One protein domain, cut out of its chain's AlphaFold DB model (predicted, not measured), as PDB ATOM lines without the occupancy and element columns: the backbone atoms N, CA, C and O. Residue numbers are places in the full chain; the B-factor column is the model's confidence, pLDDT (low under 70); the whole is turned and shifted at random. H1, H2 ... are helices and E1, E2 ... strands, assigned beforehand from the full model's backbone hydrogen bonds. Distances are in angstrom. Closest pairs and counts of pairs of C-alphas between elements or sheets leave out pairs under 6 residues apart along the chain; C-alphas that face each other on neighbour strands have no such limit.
ATOM      1  N   SER A  30     285.796 344.579 397.336       58.41
ATOM      2  CA  SER A  30     285.456 343.264 396.815       58.41
ATOM      3  C   SER A  30     284.464 343.427 395.667       58.41
ATOM      4  O   SER A  30     283.320 343.830 395.891       58.41
ATOM      5  N   ASN A  31     284.894 343.111 394.446       76.25
ATOM      6  CA  ASN A  31     283.977 342.934 393.325       76.25
ATOM      7  C   ASN A  31     282.985 341.838 393.715       76.25
ATOM      8  O   ASN A  31     283.376 340.689 393.924       76.25
ATOM      9  N   SER A  32     281.719 342.209 393.853       86.44
ATOM     10  CA  SER A  32     280.645 341.254 394.108       86.44
ATOM     11  C   SER A  32     279.996 340.896 392.780       86.44
ATOM     12  O   SER A  32     279.895 341.743 391.890       86.44
ATOM     13  N   SER A  33     279.566 339.648 392.624       89.31
ATOM     14  CA  SER A  33     278.855 339.211 391.428       89.31
ATOM     15  C   SER A  33     277.656 338.340 391.769       89.31
ATOM     16  O   SER A  33     277.616 337.679 392.805       89.31
ATOM     17  N   PHE A  34     276.659 338.363 390.893       89.19
ATOM     18  CA  PHE A  34     275.514 337.458 390.928       89.19
ATOM     19  C   PHE A  34     275.106 337.101 389.497       89.19
ATOM     20  O   PHE A  34     275.449 337.803 388.541       89.19
ATOM     21  N   THR A  35     274.351 336.017 389.353       91.62
ATOM     22  CA  THR A  35     273.829 335.560 388.063       91.62
ATOM     23  C   THR A  35     272.309 335.607 388.088       91.62
ATOM     24  O   THR A  35     271.688 335.170 389.052       91.62
ATOM     25  N   VAL A  36     271.711 336.132 387.021       90.81
ATOM     26  CA  VAL A  36     270.262 336.118 386.797       90.81
ATOM     27  C   VAL A  36     269.949 335.414 385.486       90.81
ATOM     28  O   VAL A  36     270.551 335.714 384.456       90.81
ATOM     29  N   SER A  37     268.999 334.485 385.518       89.44
ATOM     30  CA  SER A  37     268.483 333.790 384.336       89.44
ATOM     31  C   SER A  37     267.128 334.359 383.918       89.44
ATOM     32  O   SER A  37     266.337 334.765 384.771       89.44
ATOM     33  N   GLY A  38     266.825 334.351 382.622       85.88
ATOM     34  CA  GLY A  38     265.519 334.764 382.106       85.88
ATOM     35  C   GLY A  38     265.121 334.020 380.833       85.88
ATOM     36  O   GLY A  38     265.965 333.722 379.986       85.88
ATOM     37  N   SER A  39     263.820 333.739 380.703       73.31
ATOM     38  CA  SER A  39     263.206 333.336 379.434       73.31
ATOM     39  C   SER A  39     262.905 334.587 378.625       73.31
ATOM     40  O   SER A  39     262.250 335.504 379.117       73.31
ATOM     41  N   MET A  40     263.361 334.614 377.382       78.81
ATOM     42  CA  MET A  40     263.230 335.778 376.514       78.81
ATOM     43  C   MET A  40     261.995 335.686 375.615       78.81
ATOM     44  O   MET A  40     261.381 334.628 375.497       78.81
ATOM     45  N   GLY A  41     261.623 336.817 375.009       76.19
ATOM     46  CA  GLY A  41     260.496 336.926 374.081       76.19
ATOM     47  C   GLY A  41     260.690 336.160 372.764       76.19
ATOM     48  O   GLY A  41     261.483 335.232 372.649       76.19
ATOM     49  N   THR A  42     259.942 336.544 371.731       82.50
ATOM     50  CA  THR A  42     260.039 335.912 370.407       82.50
ATOM     51  C   THR A  42     261.400 336.161 369.754       82.50
ATOM     52  O   THR A  42     261.886 337.288 369.780       82.50
ATOM     53  N   ASN A  43     261.948 335.138 369.095       89.06
ATOM     54  CA  ASN A  43     263.223 335.130 368.362       89.06
ATOM     55  C   ASN A  43     264.445 335.277 369.278       89.06
ATOM     56  O   ASN A  43     265.358 336.066 369.030       89.06
ATOM     57  N   ALA A  44     264.447 334.517 370.374       91.62
ATOM     58  CA  ALA A  44     265.469 334.597 371.405       91.62
ATOM     59  C   ALA A  44     265.840 333.221 371.984       91.62
ATOM     60  O   ALA A  44     265.106 332.243 371.849       91.62
ATOM     61  N   VAL A  45     266.992 333.165 372.652       92.75
ATOM     62  CA  VAL A  45     267.432 332.019 373.459       92.75
ATOM     63  C   VAL A  45     267.304 332.426 374.923       92.75
ATOM     64  O   VAL A  45     267.491 333.596 375.263       92.75
ATOM     65  N   ALA A  46     266.990 331.482 375.808       93.00
ATOM     66  CA  ALA A  46     267.135 331.730 377.239       93.00
ATOM     67  C   ALA A  46     268.584 332.141 377.557       93.00
ATOM     68  O   ALA A  46     269.527 331.706 376.895       93.00
ATOM     69  N   ALA A  47     268.785 333.000 378.551       94.81
ATOM     70  CA  ALA A  47     270.123 333.482 378.873       94.81
ATOM     71  C   ALA A  47     270.336 333.647 380.372       94.81
ATOM     72  O   ALA A  47     269.399 333.900 381.131       94.81
ATOM     73  N   GLU A  48     271.601 333.548 380.761       95.06
ATOM     74  CA  GLU A  48     272.133 333.905 382.068       95.06
ATOM     75  C   GLU A  48     273.011 335.145 381.918       95.06
ATOM     76  O   GLU A  48     273.966 335.153 381.140       95.06
ATOM     77  N   ALA A  49     272.715 336.196 382.674       93.06
ATOM     78  CA  ALA A  49     273.584 337.357 382.790       93.06
ATOM     79  C   ALA A  49     274.310 337.302 384.135       93.06
ATOM     80  O   ALA A  49     273.678 337.281 385.190       93.06
ATOM     81  N   THR A  50     275.640 337.278 384.096       93.88
ATOM     82  CA  THR A  50     276.486 337.445 385.280       93.88
ATOM     83  C   THR A  50     276.845 338.916 385.399       93.88
ATOM     84  O   THR A  50     277.522 339.452 384.522       93.88
ATOM     85  N   ILE A  51     276.371 339.560 386.463       91.19
ATOM     86  CA  ILE A  51     276.605 340.976 386.738       91.19
ATOM     87  C   ILE A  51     277.667 341.077 387.823       91.19
ATOM     88  O   ILE A  51     277.504 340.515 388.903       91.19
ATOM     89  N   THR A  52     278.752 341.786 387.532       91.06
ATOM     90  CA  THR A  52     279.771 342.165 388.515       91.06
ATOM     91  C   THR A  52     279.548 343.624 388.865       91.06
ATOM     92  O   THR A  52     279.396 344.432 387.959       91.06
ATOM     93  N   TYR A  53     279.508 343.981 390.145       90.81
ATOM     94  CA  TYR A  53     279.203 345.348 390.558       90.81
ATOM     95  C   TYR A  53     280.133 345.871 391.651       90.81
ATOM     96  O   TYR A  53     280.768 345.112 392.390       90.81
ATOM     97  N   ARG A  54     280.183 347.202 391.742       90.44
ATOM     98  CA  ARG A  54     280.968 347.975 392.700       90.44
ATOM     99  C   ARG A  54     280.179 349.204 393.155       90.44
ATOM    100  O   ARG A  54     279.517 349.854 392.353       90.44
ATOM    101  N   LEU A  55     280.271 349.526 394.444       90.56
ATOM    102  CA  LEU A  55     279.631 350.697 395.042       90.56
ATOM    103  C   LEU A  55     280.665 351.786 395.321       90.56
ATOM    104  O   LEU A  55     281.660 351.555 396.013       90.56
ATOM    105  N   ILE A  56     280.428 352.972 394.770       90.62
ATOM    106  CA  ILE A  56     281.353 354.099 394.807       90.62
ATOM    107  C   ILE A  56     280.652 355.271 395.504       90.62
ATOM    108  O   ILE A  56     279.754 355.878 394.919       90.62
ATOM    109  N   PRO A  57     281.030 355.607 396.749       88.94
ATOM    110  CA  PRO A  57     280.551 356.823 397.383       88.94
ATOM    111  C   PRO A  57     281.241 358.035 396.743       88.94
ATOM    112  O   PRO A  57     282.469 358.085 396.661       88.94
ATOM    113  N   PHE A  58     280.464 359.018 396.292       86.38
ATOM    114  CA  PHE A  58     280.982 360.256 395.708       86.38
ATOM    115  C   PHE A  58     280.030 361.419 396.006       86.38
ATOM    116  O   PHE A  58     278.843 361.337 395.712       86.38
ATOM    117  N   ASP A  59     280.554 362.484 396.617       87.06
ATOM    118  CA  ASP A  59     279.825 363.728 396.918       87.06
ATOM    119  C   ASP A  59     278.469 363.528 397.636       87.06
ATOM    120  O   ASP A  59     277.419 363.997 397.203       87.06
ATOM    121  N   GLY A  60     278.468 362.744 398.722       85.56
ATOM    122  CA  GLY A  60     277.253 362.460 399.506       85.56
ATOM    123  C   GLY A  60     276.248 361.520 398.824       85.56
ATOM    124  O   GLY A  60     275.166 361.281 399.361       85.56
ATOM    125  N   LYS A  61     276.602 360.958 397.665       89.44
ATOM    126  CA  LYS A  61     275.785 360.016 396.895       89.44
ATOM    127  C   LYS A  61     276.462 358.656 396.794       89.44
ATOM    128  O   LYS A  61     277.683 358.545 396.911       89.44
ATOM    129  N   MET A  62     275.663 357.621 396.551       91.56
ATOM    130  CA  MET A  62     276.156 356.275 396.257       91.56
ATOM    131  C   MET A  62     275.923 355.934 394.784       91.56
ATOM    132  O   MET A  62     274.783 355.951 394.314       91.56
ATOM    133  N   PHE A  63     276.999 355.597 394.079       90.69
ATOM    134  CA  PHE A  63     276.962 355.151 392.690       90.69
ATOM    135  C   PHE A  63     277.151 353.639 392.619       90.69
ATOM    136  O   PHE A  63     278.057 353.088 393.243       90.69
ATOM    137  N   LEU A  64     276.305 352.969 391.844       89.94
ATOM    138  CA  LEU A  64     276.432 351.552 391.530       89.94
ATOM    139  C   LEU A  64     277.018 351.406 390.128       89.94
ATOM    140  O   LEU A  64     276.290 351.608 389.164       89.94
ATOM    141  N   ALA A  65     278.296 351.050 390.029       87.31
ATOM    142  CA  ALA A  65     278.958 350.714 388.771       87.31
ATOM    143  C   ALA A  65     278.889 349.202 388.540       87.31
ATOM    144  O   ALA A  65     279.100 348.424 389.476       87.31
ATOM    145  N   TYR A  66     278.619 348.765 387.313       87.62
ATOM    146  CA  TYR A  66     278.510 347.345 386.983       87.62
ATOM    147  C   TYR A  66     279.175 346.998 385.642       87.62
ATOM    148  O   TYR A  66     279.337 347.838 384.766       87.62
ATOM    149  N   ASP A  67     279.554 345.731 385.503       87.88
ATOM    150  CA  ASP A  67     279.973 345.064 384.269       87.88
ATOM    151  C   ASP A  67     279.130 343.791 384.110       87.88
ATOM    152  O   ASP A  67     278.661 343.210 385.097       87.88
ATOM    153  N   SER A  68     278.919 343.340 382.878       90.44
ATOM    154  CA  SER A  68     278.075 342.183 382.606       90.44
ATOM    155  C   SER A  68     278.659 341.227 381.574       90.44
ATOM    156  O   SER A  68     279.317 341.607 380.605       90.44
ATOM    157  N   ARG A  69     278.366 339.939 381.765       91.69
ATOM    158  CA  ARG A  69     278.614 338.885 380.777       91.69
ATOM    159  C   ARG A  69     277.342 338.086 380.565       91.69
ATOM    160  O   ARG A  69     276.771 337.582 381.529       91.69
ATOM    161  N   VAL A  70     276.919 337.950 379.312       92.75
ATOM    162  CA  VAL A  70     275.733 337.172 378.937       92.75
ATOM    163  C   VAL A  70     276.168 335.824 378.374       92.75
ATOM    164  O   VAL A  70     276.955 335.756 377.430       92.75
ATOM    165  N   LYS A  71     275.638 334.747 378.947       95.00
ATOM    166  CA  LYS A  71     275.771 333.371 378.471       95.00
ATOM    167  C   LYS A  71     274.412 332.912 377.951       95.00
ATOM    168  O   LYS A  71     273.426 332.946 378.680       95.00
ATOM    169  N   LEU A  72     274.353 332.487 376.694       94.94
ATOM    170  CA  LEU A  72     273.127 331.955 376.098       94.94
ATOM    171  C   LEU A  72     272.981 330.467 376.443       94.94
ATOM    172  O   LEU A  72     273.918 329.693 376.251       94.94
ATOM    173  N   LEU A  73     271.801 330.079 376.920       94.62
ATOM    174  CA  LEU A  73     271.424 328.714 377.293       94.62
ATOM    175  C   LEU A  73     270.819 327.983 376.086       94.62
ATOM    176  O   LEU A  73     269.624 327.691 376.031       94.62
ATOM    177  N   THR A  74     271.642 327.746 375.064       93.19
ATOM    178  CA  THR A  74     271.213 327.162 373.773       93.19
ATOM    179  C   THR A  74     270.602 325.760 373.885       93.19
ATOM    180  O   THR A  74     269.856 325.333 373.006       93.19
ATOM    181  N   GLU A  75     270.883 325.049 374.972       91.25
ATOM    182  CA  GLU A  75     270.310 323.752 375.324       91.25
ATOM    183  C   GLU A  75     268.810 323.811 375.632       91.25
ATOM    184  O   GLU A  75     268.117 322.815 375.429       91.25
ATOM    185  N   LEU A  76     268.299 324.973 376.053       91.25
ATOM    186  CA  LEU A  76     266.870 325.205 376.294       91.25
ATOM    187  C   LEU A  76     266.097 325.539 375.006       91.25
ATOM    188  O   LEU A  76     264.891 325.779 375.052       91.25
ATOM    189  N   GLY A  77     266.787 325.546 373.864       92.06
ATOM    190  CA  GLY A  77     266.210 325.786 372.552       92.06
ATOM    191  C   GLY A  77     266.095 327.263 372.178       92.06
ATOM    192  O   GLY A  77     266.478 328.173 372.914       92.06
ATOM    193  N   TYR A  78     265.585 327.486 370.971       95.31
ATOM    194  CA  TYR A  78     265.398 328.806 370.378       95.31
ATOM    195  C   TYR A  78     263.908 329.097 370.218       95.31
ATOM    196  O   TYR A  78     263.197 328.364 369.525       95.31
ATOM    197  N   ALA A  79     263.422 330.149 370.872       93.75
ATOM    198  CA  ALA A  79     262.037 330.581 370.766       93.75
ATOM    199  C   ALA A  79     261.845 331.345 369.455       93.75
ATOM    200  O   ALA A  79     262.368 332.438 369.300       93.75
ATOM    201  N   TYR A  80     261.061 330.810 368.526       94.38
ATOM    202  CA  TYR A  80     260.799 331.387 367.212       94.38
ATOM    203  C   TYR A  80     259.295 331.429 366.930       94.38
ATOM    204  O   TYR A  80     258.611 330.405 367.001       94.38
ATOM    205  N   LYS A  81     258.759 332.627 366.645       91.19
ATOM    206  CA  LYS A  81     257.314 332.867 366.409       91.19
ATOM    207  C   LYS A  81     256.388 332.187 367.446       91.19
ATOM    208  O   LYS A  81     255.332 331.661 367.103       91.19
ATOM    209  N   GLY A  82     256.796 332.184 368.719       88.69
ATOM    210  CA  GLY A  82     256.023 331.621 369.836       88.69
ATOM    211  C   GLY A  82     256.169 330.109 370.063       88.69
ATOM    212  O   GLY A  82     255.487 329.575 370.935       88.69
ATOM    213  N   LYS A  83     257.044 329.413 369.324       92.12
ATOM    214  CA  LYS A  83     257.403 328.001 369.556       92.12
ATOM    215  C   LYS A  83     258.882 327.872 369.903       92.12
ATOM    216  O   LYS A  83     259.698 328.562 369.305       92.12
ATOM    217  N   THR A  84     259.238 326.965 370.805       93.81
ATOM    218  CA  THR A  84     260.642 326.693 371.152       93.81
ATOM    219  C   THR A  84     261.153 325.483 370.379       93.81
ATOM    220  O   THR A  84     260.580 324.405 370.505       93.81
ATOM    221  N   TYR A  85     262.224 325.660 369.602       95.00
ATOM    222  CA  TYR A  85     262.881 324.592 368.843       95.00
ATOM    223  C   TYR A  85     264.122 324.108 369.586       95.00
ATOM    224  O   TYR A  85     265.067 324.871 369.800       95.00
ATOM    225  N   ASN A  86     264.123 322.833 369.968       93.94
ATOM    226  CA  ASN A  86     265.224 322.229 370.716       93.94
ATOM    227  C   ASN A  86     266.331 321.701 369.792       93.94
ATOM    228  O   ASN A  86     266.081 321.318 368.648       93.94
ATOM    229  N   LYS A  87     267.551 321.595 370.339       87.25
ATOM    230  CA  LYS A  87     268.789 321.168 369.656       87.25
ATOM    231  C   LYS A  87     268.677 319.830 368.888       87.25
ATOM    232  O   LYS A  87     269.438 319.605 367.957       87.25
ATOM    233  N   GLY A  88     267.741 318.954 369.260       87.31
ATOM    234  CA  GLY A  88     267.511 317.656 368.607       87.31
ATOM    235  C   GLY A  88     266.266 317.570 367.718       87.31
ATOM    236  O   GLY A  88     266.062 316.547 367.076       87.31
ATOM    237  N   GLU A  89     265.416 318.599 367.687       91.25
ATOM    238  CA  GLU A  89     264.166 318.563 366.912       91.25
ATOM    239  C   GLU A  89     264.393 318.918 365.438       91.25
ATOM    240  O   GLU A  89     263.752 318.354 364.551       91.25
ATOM    241  N   VAL A  90     265.309 319.853 365.178       94.88
ATOM    242  CA  VAL A  90     265.618 320.340 363.833       94.88
ATOM    243  C   VAL A  90     267.081 320.017 363.517       94.88
ATOM    244  O   VAL A  90     267.961 320.517 364.222       94.88
ATOM    245  N   PRO A  91     267.367 319.203 362.482       93.00
ATOM    246  CA  PRO A  91     268.740 318.910 362.065       93.00
ATOM    247  C   PRO A  91     269.532 320.201 361.823       93.00
ATOM    248  O   PRO A  91     268.965 321.145 361.293       93.00
ATOM    249  N   GLU A  92     270.813 320.255 362.195       93.94
ATOM    250  CA  GLU A  92     271.729 321.404 361.991       93.94
ATOM    251  C   GLU A  92     271.420 322.690 362.783       93.94
ATOM    252  O   GLU A  92     272.254 323.603 362.821       93.94
ATOM    253  N   LEU A  93     270.271 322.777 363.467       94.88
ATOM    254  CA  LEU A  93     269.943 323.935 364.305       94.88
ATOM    255  C   LEU A  93     270.992 324.137 365.402       94.88
ATOM    256  O   LEU A  93     271.353 325.262 365.736       94.88
ATOM    257  N   ASP A  94     271.527 323.045 365.932       94.38
ATOM    258  CA  ASP A  94     272.516 323.057 366.994       94.38
ATOM    259  C   ASP A  94     273.829 323.758 366.627       94.38
ATOM    260  O   ASP A  94     274.385 324.505 367.440       94.38
ATOM    261  N   VAL A  95     274.290 323.555 365.392       94.50
ATOM    262  CA  VAL A  95     275.469 324.218 364.832       94.50
ATOM    263  C   VAL A  95     275.229 325.723 364.740       94.50
ATOM    264  O   VAL A  95     276.126 326.505 365.055       94.50
ATOM    265  N   LEU A  96     274.022 326.146 364.356       94.75
ATOM    266  CA  LEU A  96     273.673 327.563 364.247       94.75
ATOM    267  C   LEU A  96     273.547 328.230 365.622       94.75
ATOM    268  O   LEU A  96     274.107 329.308 365.824       94.75
ATOM    269  N   LEU A  97     272.895 327.575 366.587       95.00
ATOM    270  CA  LEU A  97     272.737 328.119 367.941       95.00
ATOM    271  C   LEU A  97     274.078 328.312 368.654       95.00
ATOM    272  O   LEU A  97     274.259 329.313 369.343       95.00
ATOM    273  N   SER A  98     275.047 327.418 368.430       94.00
ATOM    274  CA  SER A  98     276.387 327.520 369.033       94.00
ATOM    275  C   SER A  98     277.169 328.782 368.642       94.00
ATOM    276  O   SER A  98     278.126 329.153 369.322       94.00
ATOM    277  N   LYS A  99     276.764 329.458 367.559       95.31
ATOM    278  CA  LYS A  99     277.400 330.690 367.079       95.31
ATOM    279  C   LYS A  99     276.816 331.942 367.723       95.31
ATOM    280  O   LYS A  99     277.440 332.995 367.638       95.31
ATOM    281  N   LEU A 100     275.639 331.864 368.344       95.44
ATOM    282  CA  LEU A 100     274.934 333.035 368.859       95.44
ATOM    283  C   LEU A 100     275.676 333.672 370.040       95.44
ATOM    284  O   LEU A 100     276.231 332.989 370.900       95.44
ATOM    285  N   LYS A 101     275.662 335.006 370.087       94.19
ATOM    286  CA  LYS A 101     276.232 335.813 371.172       94.19
ATOM    287  C   LYS A 101     275.235 336.876 371.620       94.19
ATOM    288  O   LYS A 101     274.541 337.468 370.789       94.19
ATOM    289  N   GLY A 102     275.168 337.097 372.931       92.25
ATOM    290  CA  GLY A 102     274.374 338.148 373.560       92.25
ATOM    291  C   GLY A 102     275.263 339.132 374.321       92.25
ATOM    292  O   GLY A 102     276.335 338.767 374.804       92.25
ATOM    293  N   SER A 103     274.811 340.375 374.430       92.25
ATOM    294  CA  SER A 103     275.448 341.466 375.176       92.25
ATOM    295  C   SER A 103     274.382 342.393 375.746       92.25
ATOM    296  O   SER A 103     273.200 342.213 375.469       92.25
ATOM    297  N   SER A 104     274.787 343.393 376.523       90.81
ATOM    298  CA  SER A 104     273.893 344.435 377.033       90.81
ATOM    299  C   SER A 104     272.613 343.897 377.688       90.81
ATOM    300  O   SER A 104     271.510 344.137 377.187       90.81
ATOM    301  N   PRO A 105     272.726 343.086 378.756       93.56
ATOM    302  CA  PRO A 105     271.561 342.582 379.451       93.56
ATOM    303  C   PRO A 105     270.801 343.736 380.103       93.56
ATOM    304  O   PRO A 105     271.383 344.634 380.712       93.56
ATOM    305  N   LYS A 106     269.476 343.670 380.009       93.31
ATOM    306  CA  LYS A 106     268.556 344.528 380.735       93.31
ATOM    307  C   LYS A 106     268.066 343.792 381.971       93.31
ATOM    308  O   LYS A 106     267.268 342.854 381.866       93.31
ATOM    309  N   VAL A 107     268.552 344.195 383.134       93.69
ATOM    310  CA  VAL A 107     268.311 343.521 384.413       93.69
ATOM    311  C   VAL A 107     267.526 344.409 385.366       93.69
ATOM    312  O   VAL A 107     267.699 345.625 385.391       93.69
ATOM    313  N   THR A 108     266.689 343.778 386.181       94.50
ATOM    314  CA  THR A 108     266.057 344.424 387.330       94.50
ATOM    315  C   THR A 108     266.895 344.133 388.566       94.50
ATOM    316  O   THR A 108     267.072 342.972 388.944       94.50
ATOM    317  N   LEU A 109     267.424 345.185 389.179       94.44
ATOM    318  CA  LEU A 109     268.296 345.143 390.347       94.44
ATOM    319  C   LEU A 109     267.574 345.725 391.551       94.44
ATOM    320  O   LEU A 109     266.914 346.755 391.433       94.44
ATOM    321  N   LYS A 110     267.761 345.129 392.724       95.88
ATOM    322  CA  LYS A 110     267.294 345.693 393.988       95.88
ATOM    323  C   LYS A 110     268.468 345.939 394.910       95.88
ATOM    324  O   LYS A 110     269.262 345.039 395.186       95.88
ATOM    325  N   VAL A 111     268.590 347.182 395.353       94.81
ATOM    326  CA  VAL A 111     269.710 347.630 396.179       94.81
ATOM    327  C   VAL A 111     269.234 347.765 397.612       94.81
ATOM    328  O   VAL A 111     268.204 348.387 397.873       94.81
ATOM    329  N   TYR A 112     270.004 347.221 398.545       94.88
ATOM    330  CA  TYR A 112     269.728 347.302 399.970       94.88
ATOM    331  C   TYR A 112     270.914 347.899 400.714       94.88
ATOM    332  O   TYR A 112     272.072 347.649 400.381       94.88
ATOM    333  N   TYR A 113     270.597 348.629 401.778       95.38
ATOM    334  CA  TYR A 113     271.530 348.920 402.856       95.38
ATOM    335  C   TYR A 113     271.030 348.209 404.111       95.38
ATOM    336  O   TYR A 113     269.916 348.466 404.584       95.38
ATOM    337  N   ARG A 114     271.832 347.282 404.636       92.81
ATOM    338  CA  ARG A 114     271.423 346.304 405.650       92.81
ATOM    339  C   ARG A 114     270.192 345.533 405.161       92.81
ATOM    340  O   ARG A 114     270.267 344.820 404.166       92.81
ATOM    341  N   SER A 115     269.056 345.696 405.835       92.31
ATOM    342  CA  SER A 115     267.780 345.066 405.463       92.31
ATOM    343  C   SER A 115     266.785 346.042 404.823       92.31
ATOM    344  O   SER A 115     265.653 345.661 404.542       92.31
ATOM    345  N   ILE A 116     267.179 347.301 404.599       92.69
ATOM    346  CA  ILE A 116     266.296 348.346 404.071       92.69
ATOM    347  C   ILE A 116     266.527 348.477 402.566       92.69
ATOM    348  O   ILE A 116     267.638 348.766 402.119       92.69
ATOM    349  N   SER A 117     265.463 348.275 401.787       93.94
ATOM    350  CA  SER A 117     265.470 348.480 400.336       93.94
ATOM    351  C   SER A 117     265.660 349.961 400.021       93.94
ATOM    352  O   SER A 117     264.907 350.801 400.508       93.94
ATOM    353  N   ARG A 118     266.651 350.277 399.191       93.94
ATOM    354  CA  ARG A 118     266.946 351.638 398.724       93.94
ATOM    355  C   ARG A 118     266.306 351.956 397.385       93.94
ATOM    356  O   ARG A 118     266.011 353.112 397.123       93.94
ATOM    357  N   GLY A 119     266.044 350.939 396.576       92.25
ATOM    358  CA  GLY A 119     265.373 351.112 395.301       92.25
ATOM    359  C   GLY A 119     265.412 349.848 394.462       92.25
ATOM    360  O   GLY A 119     266.185 348.925 394.735       92.25
ATOM    361  N   GLU A 120     264.561 349.841 393.446       95.56
ATOM    362  CA  GLU A 120     264.544 348.851 392.382       95.56
ATOM    363  C   GLU A 120     264.825 349.569 391.063       95.56
ATOM    364  O   GLU A 120     264.197 350.582 390.753       95.56
ATOM    365  N   PHE A 121     265.798 349.068 390.312       93.56
ATOM    366  CA  PHE A 121     266.341 349.723 389.131       93.56
ATOM    367  C   PHE A 121     266.275 348.764 387.952       93.56
ATOM    368  O   PHE A 121     266.790 347.651 388.025       93.56
ATOM    369  N   ASN A 122     265.653 349.194 386.857       93.25
ATOM    370  CA  ASN A 122     265.606 348.433 385.616       93.25
ATOM    371  C   ASN A 122     266.605 349.034 384.629       93.25
ATOM    372  O   ASN A 122     266.367 350.117 384.091       93.25
ATOM    373  N   GLN A 123     267.716 348.339 384.415       90.94
ATOM    374  CA  GLN A 123     268.895 348.917 383.795       90.94
ATOM    375  C   GLN A 123     269.418 348.065 382.647       90.94
ATOM    376  O   GLN A 123     269.558 346.851 382.785       90.94
ATOM    377  N   SER A 124     269.751 348.722 381.533       91.25
ATOM    378  CA  SER A 124     270.588 348.140 380.481       91.25
ATOM    379  C   SER A 124     272.051 348.326 380.862       91.25
ATOM    380  O   SER A 124     272.457 349.444 381.179       91.25
ATOM    381  N   ILE A 125     272.814 347.238 380.871       89.06
ATOM    382  CA  ILE A 125     274.230 347.252 381.235       89.06
ATOM    383  C   ILE A 125     275.050 347.101 379.963       89.06
ATOM    384  O   ILE A 125     275.272 345.968 379.538       89.06
ATOM    385  N   ASP A 126     275.480 348.195 379.338       80.38
ATOM    386  CA  ASP A 126     276.327 348.073 378.156       80.38
ATOM    387  C   ASP A 126     277.707 347.533 378.561       80.38
ATOM    388  O   ASP A 126     278.157 347.687 379.693       80.38
ATOM    389  N   GLY A 127     278.314 346.732 377.680       67.25
ATOM    390  CA  GLY A 127     279.489 345.917 378.006       67.25
ATOM    391  C   GLY A 127     280.733 346.718 378.446       67.25
ATOM    392  O   GLY A 127     280.688 347.938 378.562       67.25
ATOM    393  N   PRO A 128     281.899 346.060 378.605       56.56
ATOM    394  CA  PRO A 128     283.077 346.556 379.346       56.56
ATOM    395  C   PRO A 128     283.801 347.813 378.792       56.56
ATOM    396  O   PRO A 128     284.937 348.086 379.173       56.56
ATOM    397  N   LEU A 129     283.193 348.581 377.882       51.59
ATOM    398  CA  LEU A 129     283.762 349.768 377.231       51.59
ATOM    399  C   LEU A 129     283.340 351.111 377.861       51.59
ATOM    400  O   LEU A 129     283.834 352.158 377.440       51.59
ATOM    401  N   SER A 130     282.475 351.120 378.873       50.09
ATOM    402  CA  SER A 130     281.946 352.339 379.499       50.09
ATOM    403  C   SER A 130     282.883 352.928 380.575       50.09
ATOM    404  O   SER A 130     282.551 352.922 381.749       50.09
ATOM    405  N   GLY A 131     284.056 353.456 380.196       54.47
ATOM    406  CA  GLY A 131     284.863 354.408 380.996       54.47
ATOM    407  C   GLY A 131     285.330 354.005 382.417       54.47
ATOM    408  O   GLY A 131     284.985 352.969 382.969       54.47
ATOM    409  N   LEU A 132     286.144 354.863 383.051       54.62
ATOM    410  CA  LEU A 132     286.730 354.633 384.390       54.62
ATOM    411  C   LEU A 132     285.682 354.574 385.532       54.62
ATOM    412  O   LEU A 132     286.016 354.191 386.649       54.62
ATOM    413  N   LEU A 133     284.433 354.973 385.256       53.75
ATOM    414  CA  LEU A 133     283.315 354.987 386.207       53.75
ATOM    415  C   LEU A 133     282.208 353.959 385.888       53.75
ATOM    416  O   LEU A 133     281.293 353.829 386.696       53.75
ATOM    417  N   GLY A 134     282.307 353.199 384.788       59.19
ATOM    418  CA  GLY A 134     281.261 352.257 384.367       59.19
ATOM    419  C   GLY A 134     279.979 352.946 383.881       59.19
ATOM    420  O   GLY A 134     279.761 354.133 384.129       59.19
ATOM    421  N   ASP A 135     279.091 352.187 383.235       64.38
ATOM    422  CA  ASP A 135     277.667 352.513 383.280       64.38
ATOM    423  C   ASP A 135     277.255 352.415 384.752       64.38
ATOM    424  O   ASP A 135     277.373 351.356 385.376       64.38
ATOM    425  N   GLY A 136     276.867 353.544 385.337       75.75
ATOM    426  CA  GLY A 136     276.559 353.638 386.753       75.75
ATOM    427  C   GLY A 136     275.202 354.270 387.002       75.75
ATOM    428  O   GLY A 136     274.816 355.214 386.315       75.75
ATOM    429  N   ILE A 137     274.485 353.775 388.010       88.00
ATOM    430  CA  ILE A 137     273.234 354.387 388.473       88.00
ATOM    431  C   ILE A 137     273.489 355.086 389.805       88.00
ATOM    432  O   ILE A 137     274.103 354.523 390.714       88.00
ATOM    433  N   GLU A 138     272.981 356.308 389.933       89.69
ATOM    434  CA  GLU A 138     272.898 356.998 391.216       89.69
ATOM    435  C   GLU A 138     271.757 356.388 392.049       89.69
ATOM    436  O   GLU A 138     270.592 356.449 391.660       89.69
ATOM    437  N   ILE A 139     272.081 355.804 393.209       89.31
ATOM    438  CA  ILE A 139     271.082 355.227 394.128       89.31
ATOM    439  C   ILE A 139     270.370 356.334 394.932       89.31
ATOM    440  O   ILE A 139     269.239 356.150 395.378       89.31
ATOM    441  N   GLY A 140     271.022 357.490 395.098       86.06
ATOM    442  CA  GLY A 140     270.518 358.674 395.797       86.06
ATOM    443  C   GLY A 140     271.474 359.188 396.879       86.06
ATOM    444  O   GLY A 140     272.603 358.708 397.016       86.06
ATOM    445  N   MET A 141     271.004 360.175 397.651       85.44
ATOM    446  CA  MET A 141     271.735 360.743 398.792       85.44
ATOM    447  C   MET A 141     271.870 359.716 399.921       85.44
ATOM    448  O   MET A 141     270.890 359.071 400.302       85.44
ATOM    449  N   VAL A 142     273.072 359.599 400.480       89.31
ATOM    450  CA  VAL A 142     273.400 358.683 401.581       89.31
ATOM    451  C   VAL A 142     274.109 359.439 402.699       89.31
ATOM    452  O   VAL A 142     274.852 360.390 402.460       89.31
ATOM    453  N   SER A 143     273.885 359.028 403.947       91.62
ATOM    454  CA  SER A 143     274.613 359.626 405.073       91.62
ATOM    455  C   SER A 143     276.105 359.264 405.023       91.62
ATOM    456  O   SER A 143     276.492 358.240 404.459       91.62
ATOM    457  N   SER A 144     276.967 360.059 405.661       87.81
ATOM    458  CA  SER A 144     278.407 359.758 405.753       87.81
ATOM    459  C   SER A 144     278.696 358.404 406.422       87.81
ATOM    460  O   SER A 144     279.649 357.717 406.047       87.81
ATOM    461  N   ALA A 145     277.847 357.983 407.366       90.62
ATOM    462  CA  ALA A 145     277.910 356.662 407.989       90.62
ATOM    463  C   ALA A 145     277.581 355.539 406.989       90.62
ATOM    464  O   ALA A 145     278.289 354.543 406.922       90.62
ATOM    465  N   GLU A 146     276.551 355.716 406.161       90.00
ATOM    466  CA  GLU A 146     276.186 354.753 405.112       90.00
ATOM    467  C   GLU A 146     277.235 354.677 403.998       90.00
ATOM    468  O   GLU A 146     277.508 353.594 403.483       90.00
ATOM    469  N   ALA A 147     277.829 355.815 403.630       87.88
ATOM    470  CA  ALA A 147     278.862 355.904 402.602       87.88
ATOM    471  C   ALA A 147     280.174 355.212 403.011       87.88
ATOM    472  O   ALA A 147     280.893 354.701 402.154       87.88
ATOM    473  N   SER A 148     280.481 355.187 404.312       86.94
ATOM    474  CA  SER A 148     281.665 354.515 404.863       86.94
ATOM    475  C   SER A 148     281.432 353.030 405.185       86.94
ATOM    476  O   SER A 148     282.390 352.259 405.208       86.94
ATOM    477  N   ASP A 149     280.177 352.600 405.356       92.00
ATOM    478  CA  ASP A 149     279.775 351.229 405.713       92.00
ATOM    479  C   ASP A 149     279.453 350.356 404.479       92.00
ATOM    480  O   ASP A 149     278.357 349.813 404.328       92.00
ATOM    481  N   LEU A 150     280.416 350.225 403.558       90.00
ATOM    482  CA  LEU A 150     280.232 349.508 402.284       90.00
ATOM    483  C   LEU A 150     279.891 348.018 402.448       90.00
ATOM    484  O   LEU A 150     279.201 347.459 401.600       90.00
ATOM    485  N   ALA A 151     280.338 347.383 403.534       89.56
ATOM    486  CA  ALA A 151     280.103 345.961 403.797       89.56
ATOM    487  C   ALA A 151     278.618 345.626 404.028       89.56
ATOM    488  O   ALA A 151     278.205 344.486 403.828       89.56
ATOM    489  N   ASN A 152     277.815 346.611 404.440       92.75
ATOM    490  CA  ASN A 152     276.384 346.446 404.677       92.75
ATOM    491  C   ASN A 152     275.516 346.760 403.453       92.75
ATOM    492  O   ASN A 152     274.292 346.629 403.524       92.75
ATOM    493  N   TRP A 153     276.109 347.166 402.333       93.62
ATOM    494  CA  TRP A 153     275.377 347.304 401.085       93.62
ATOM    495  C   TRP A 153     275.339 345.981 400.327       93.62
ATOM    496  O   TRP A 153     276.341 345.275 400.233       93.62
ATOM    497  N   ARG A 154     274.187 345.659 399.737       93.50
ATOM    498  CA  ARG A 154     274.042 344.494 398.858       93.50
ATOM    499  C   ARG A 154     273.161 344.814 397.662       93.50
ATOM    500  O   ARG A 154     272.188 345.561 397.779       93.50
ATOM    501  N   VAL A 155     273.495 344.222 396.522       92.56
ATOM    502  CA  VAL A 155     272.687 344.279 395.302       92.56
ATOM    503  C   VAL A 155     272.231 342.871 394.965       92.56
ATOM    504  O   VAL A 155     273.044 341.952 394.875       92.56
ATOM    505  N   GLU A 156     270.927 342.714 394.793       92.75
ATOM    506  CA  GLU A 156     270.290 341.466 394.387       92.75
ATOM    507  C   GLU A 156     269.752 341.631 392.962       92.75
ATOM    508  O   GLU A 156     269.055 342.602 392.656       92.75
ATOM    509  N   GLY A 157     270.070 340.686 392.078       87.00
ATOM    510  CA  GLY A 157     269.439 340.597 390.766       87.00
ATOM    511  C   GLY A 157     268.096 339.888 390.871       87.00
ATOM    512  O   GLY A 157     268.045 338.740 391.307       87.00
ATOM    513  N   ILE A 158     267.018 340.554 390.461       87.88
ATOM    514  CA  ILE A 158     265.664 339.986 390.494       87.88
ATOM    515  C   ILE A 158     265.389 339.188 389.220       87.88
ATOM    516  O   ILE A 158     264.943 338.046 389.277       87.88
ATOM    517  N   SER A 159     265.627 339.797 388.057       90.75
ATOM    518  CA  SER A 159     265.259 339.197 386.774       90.75
ATOM    519  C   SER A 159     266.084 339.745 385.622       90.75
ATOM    520  O   SER A 159     266.409 340.934 385.590       90.75
ATOM    521  N   LEU A 160     266.335 338.892 384.633       92.69
ATOM    522  CA  LEU A 160     266.833 339.290 383.323       92.69
ATOM    523  C   LEU A 160     265.642 339.483 382.370       92.69
ATOM    524  O   LEU A 160     264.928 338.527 382.080       92.69
ATOM    525  N   SER A 161     265.423 340.714 381.905       90.56
ATOM    526  CA  SER A 161     264.258 341.080 381.082       90.56
ATOM    527  C   SER A 161     264.516 341.009 379.573       90.56
ATOM    528  O   SER A 161     263.627 340.629 378.816       90.56
ATOM    529  N   SER A 162     265.724 341.362 379.129       91.81
ATOM    530  CA  SER A 162     266.162 341.249 377.731       91.81
ATOM    531  C   SER A 162     267.690 341.261 377.635       91.81
ATOM    532  O   SER A 162     268.372 341.554 378.613       91.81
ATOM    533  N   TYR A 163     268.243 340.987 376.457       92.69
ATOM    534  CA  TYR A 163     269.633 341.286 376.088       92.69
ATOM    535  C   TYR A 163     269.677 341.684 374.605       92.69
ATOM    536  O   TYR A 163     268.722 341.437 373.865       92.69
ATOM    537  N   LEU A 164     270.777 342.285 374.158       89.44
ATOM    538  CA  LEU A 164     271.013 342.604 372.752       89.44
ATOM    539  C   LEU A 164     271.759 341.467 372.028       89.44
ATOM    540  O   LEU A 164     272.784 340.992 372.523       89.44
ATOM    541  N   PRO A 165     271.298 341.040 370.840       90.19
ATOM    542  CA  PRO A 165     272.051 340.152 369.957       90.19
ATOM    543  C   PRO A 165     273.367 340.807 369.511       90.19
ATOM    544  O   PRO A 165     273.352 341.793 368.777       90.19
ATOM    545  N   SER A 166     274.522 340.269 369.909       87.44
ATOM    546  CA  SER A 166     275.819 340.894 369.582       87.44
ATOM    547  C   SER A 166     276.275 340.616 368.147       87.44
ATOM    548  O   SER A 166     277.077 341.359 367.590       87.44
ATOM    549  N   ASN A 167     275.786 339.534 367.540       90.88
ATOM    550  CA  ASN A 167     276.132 339.090 366.190       90.88
ATOM    551  C   ASN A 167     274.882 338.892 365.328       90.88
ATOM    552  O   ASN A 167     274.598 337.789 364.870       90.88
TER     553      ASN A 167
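This is residues 30 to 167 of the 858 residues of an uncharacterized protein of Sphingobacteriales bacterium (UniProt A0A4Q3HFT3). Seven long strands in two twisted sheets make a narrow, nearly closed barrel-like body: E1, E2, E3 and E8 form one wall, E7, E6 and E9 the other, with E1 beside E9 and a wider gap between E7 and E8. H2 lies at one end, over E3, while the small hairpin of E4 and E5 and the short H1 make the far end. The 138 printed residues run E1 E2 E3 E4 E5 H1 E6 E7 E8 H2 E9, mostly strand, with sheet orders E1 - E2 - E3 - E8, E7 - E6 - E9 and E4 - E5, all antiparallel. The outline is a rod spanning 60 by 29 by 23 A, only just loose, close to compact, with a radius of gyration of the C-alphas of 17.6 A.

Start with E1, residues 32 to 38, which forms a hairpin with E2, residues 47 to 58; look at N 36 and O 49, 2.9 A apart. E2 and E3, residues 61 to 72, form the next hairpin, with N 54 and O 65 at 2.8 A; E1, E2 and E3 are a meander, each strand the antiparallel neighbour of the one before. Beyond them E4, residues 78 to 80, and E5, residues 83 to 85, form a hairpin, with N 80 and O 83 at 2.7 A; residues 44 to 45 pair antiparallel with residues 78 to 79 of E4. H1, residues 93 to 97, is not on the sheet of E1, E2 and E3. E6, residues 102 to 113, bends by 51 degrees at residue 108, and its closest C-alphas to E3 are those of Gly 102 and Val 70, 5.6 A. It forms a hairpin with E7, residues 116 to 124, where N 109 and O 121 are 2.8 A apart. E8, residues 135 to 141, is antiparallel to E3, with N 64 and O 137 at 2.9 A. H2, residues 144 to 148, is on that sheet, over E3, at a height over the sheet of 8.8 A. E9, residues 153 to 165, bends by 68 degrees at residue 159 and is antiparallel to E6, with N 110 and O 156 at 2.8 A; its closest C-alphas to E1 are those of Leu 160 and Gly 38, 4.9 A. In H1 and H2 every O i to N i+4 pair is within hydrogen-bond range.

Find C-alpha 32 at (280.645, 341.254, 394.108), where E1 begins. E2 then runs 33.4 A, E3 35.0 A and E6 31.3 A. E9 runs 32.1 A to C-alpha 165 at (272.051, 340.152, 369.957).

The C-alphas of Pro 91 and Ser 144 are the two farthest apart, 60.6 A. The printed part has no cut and no long link. Its mean pLDDT is 88.3; look for values under 70 at residue 30 and residues 127 to 135.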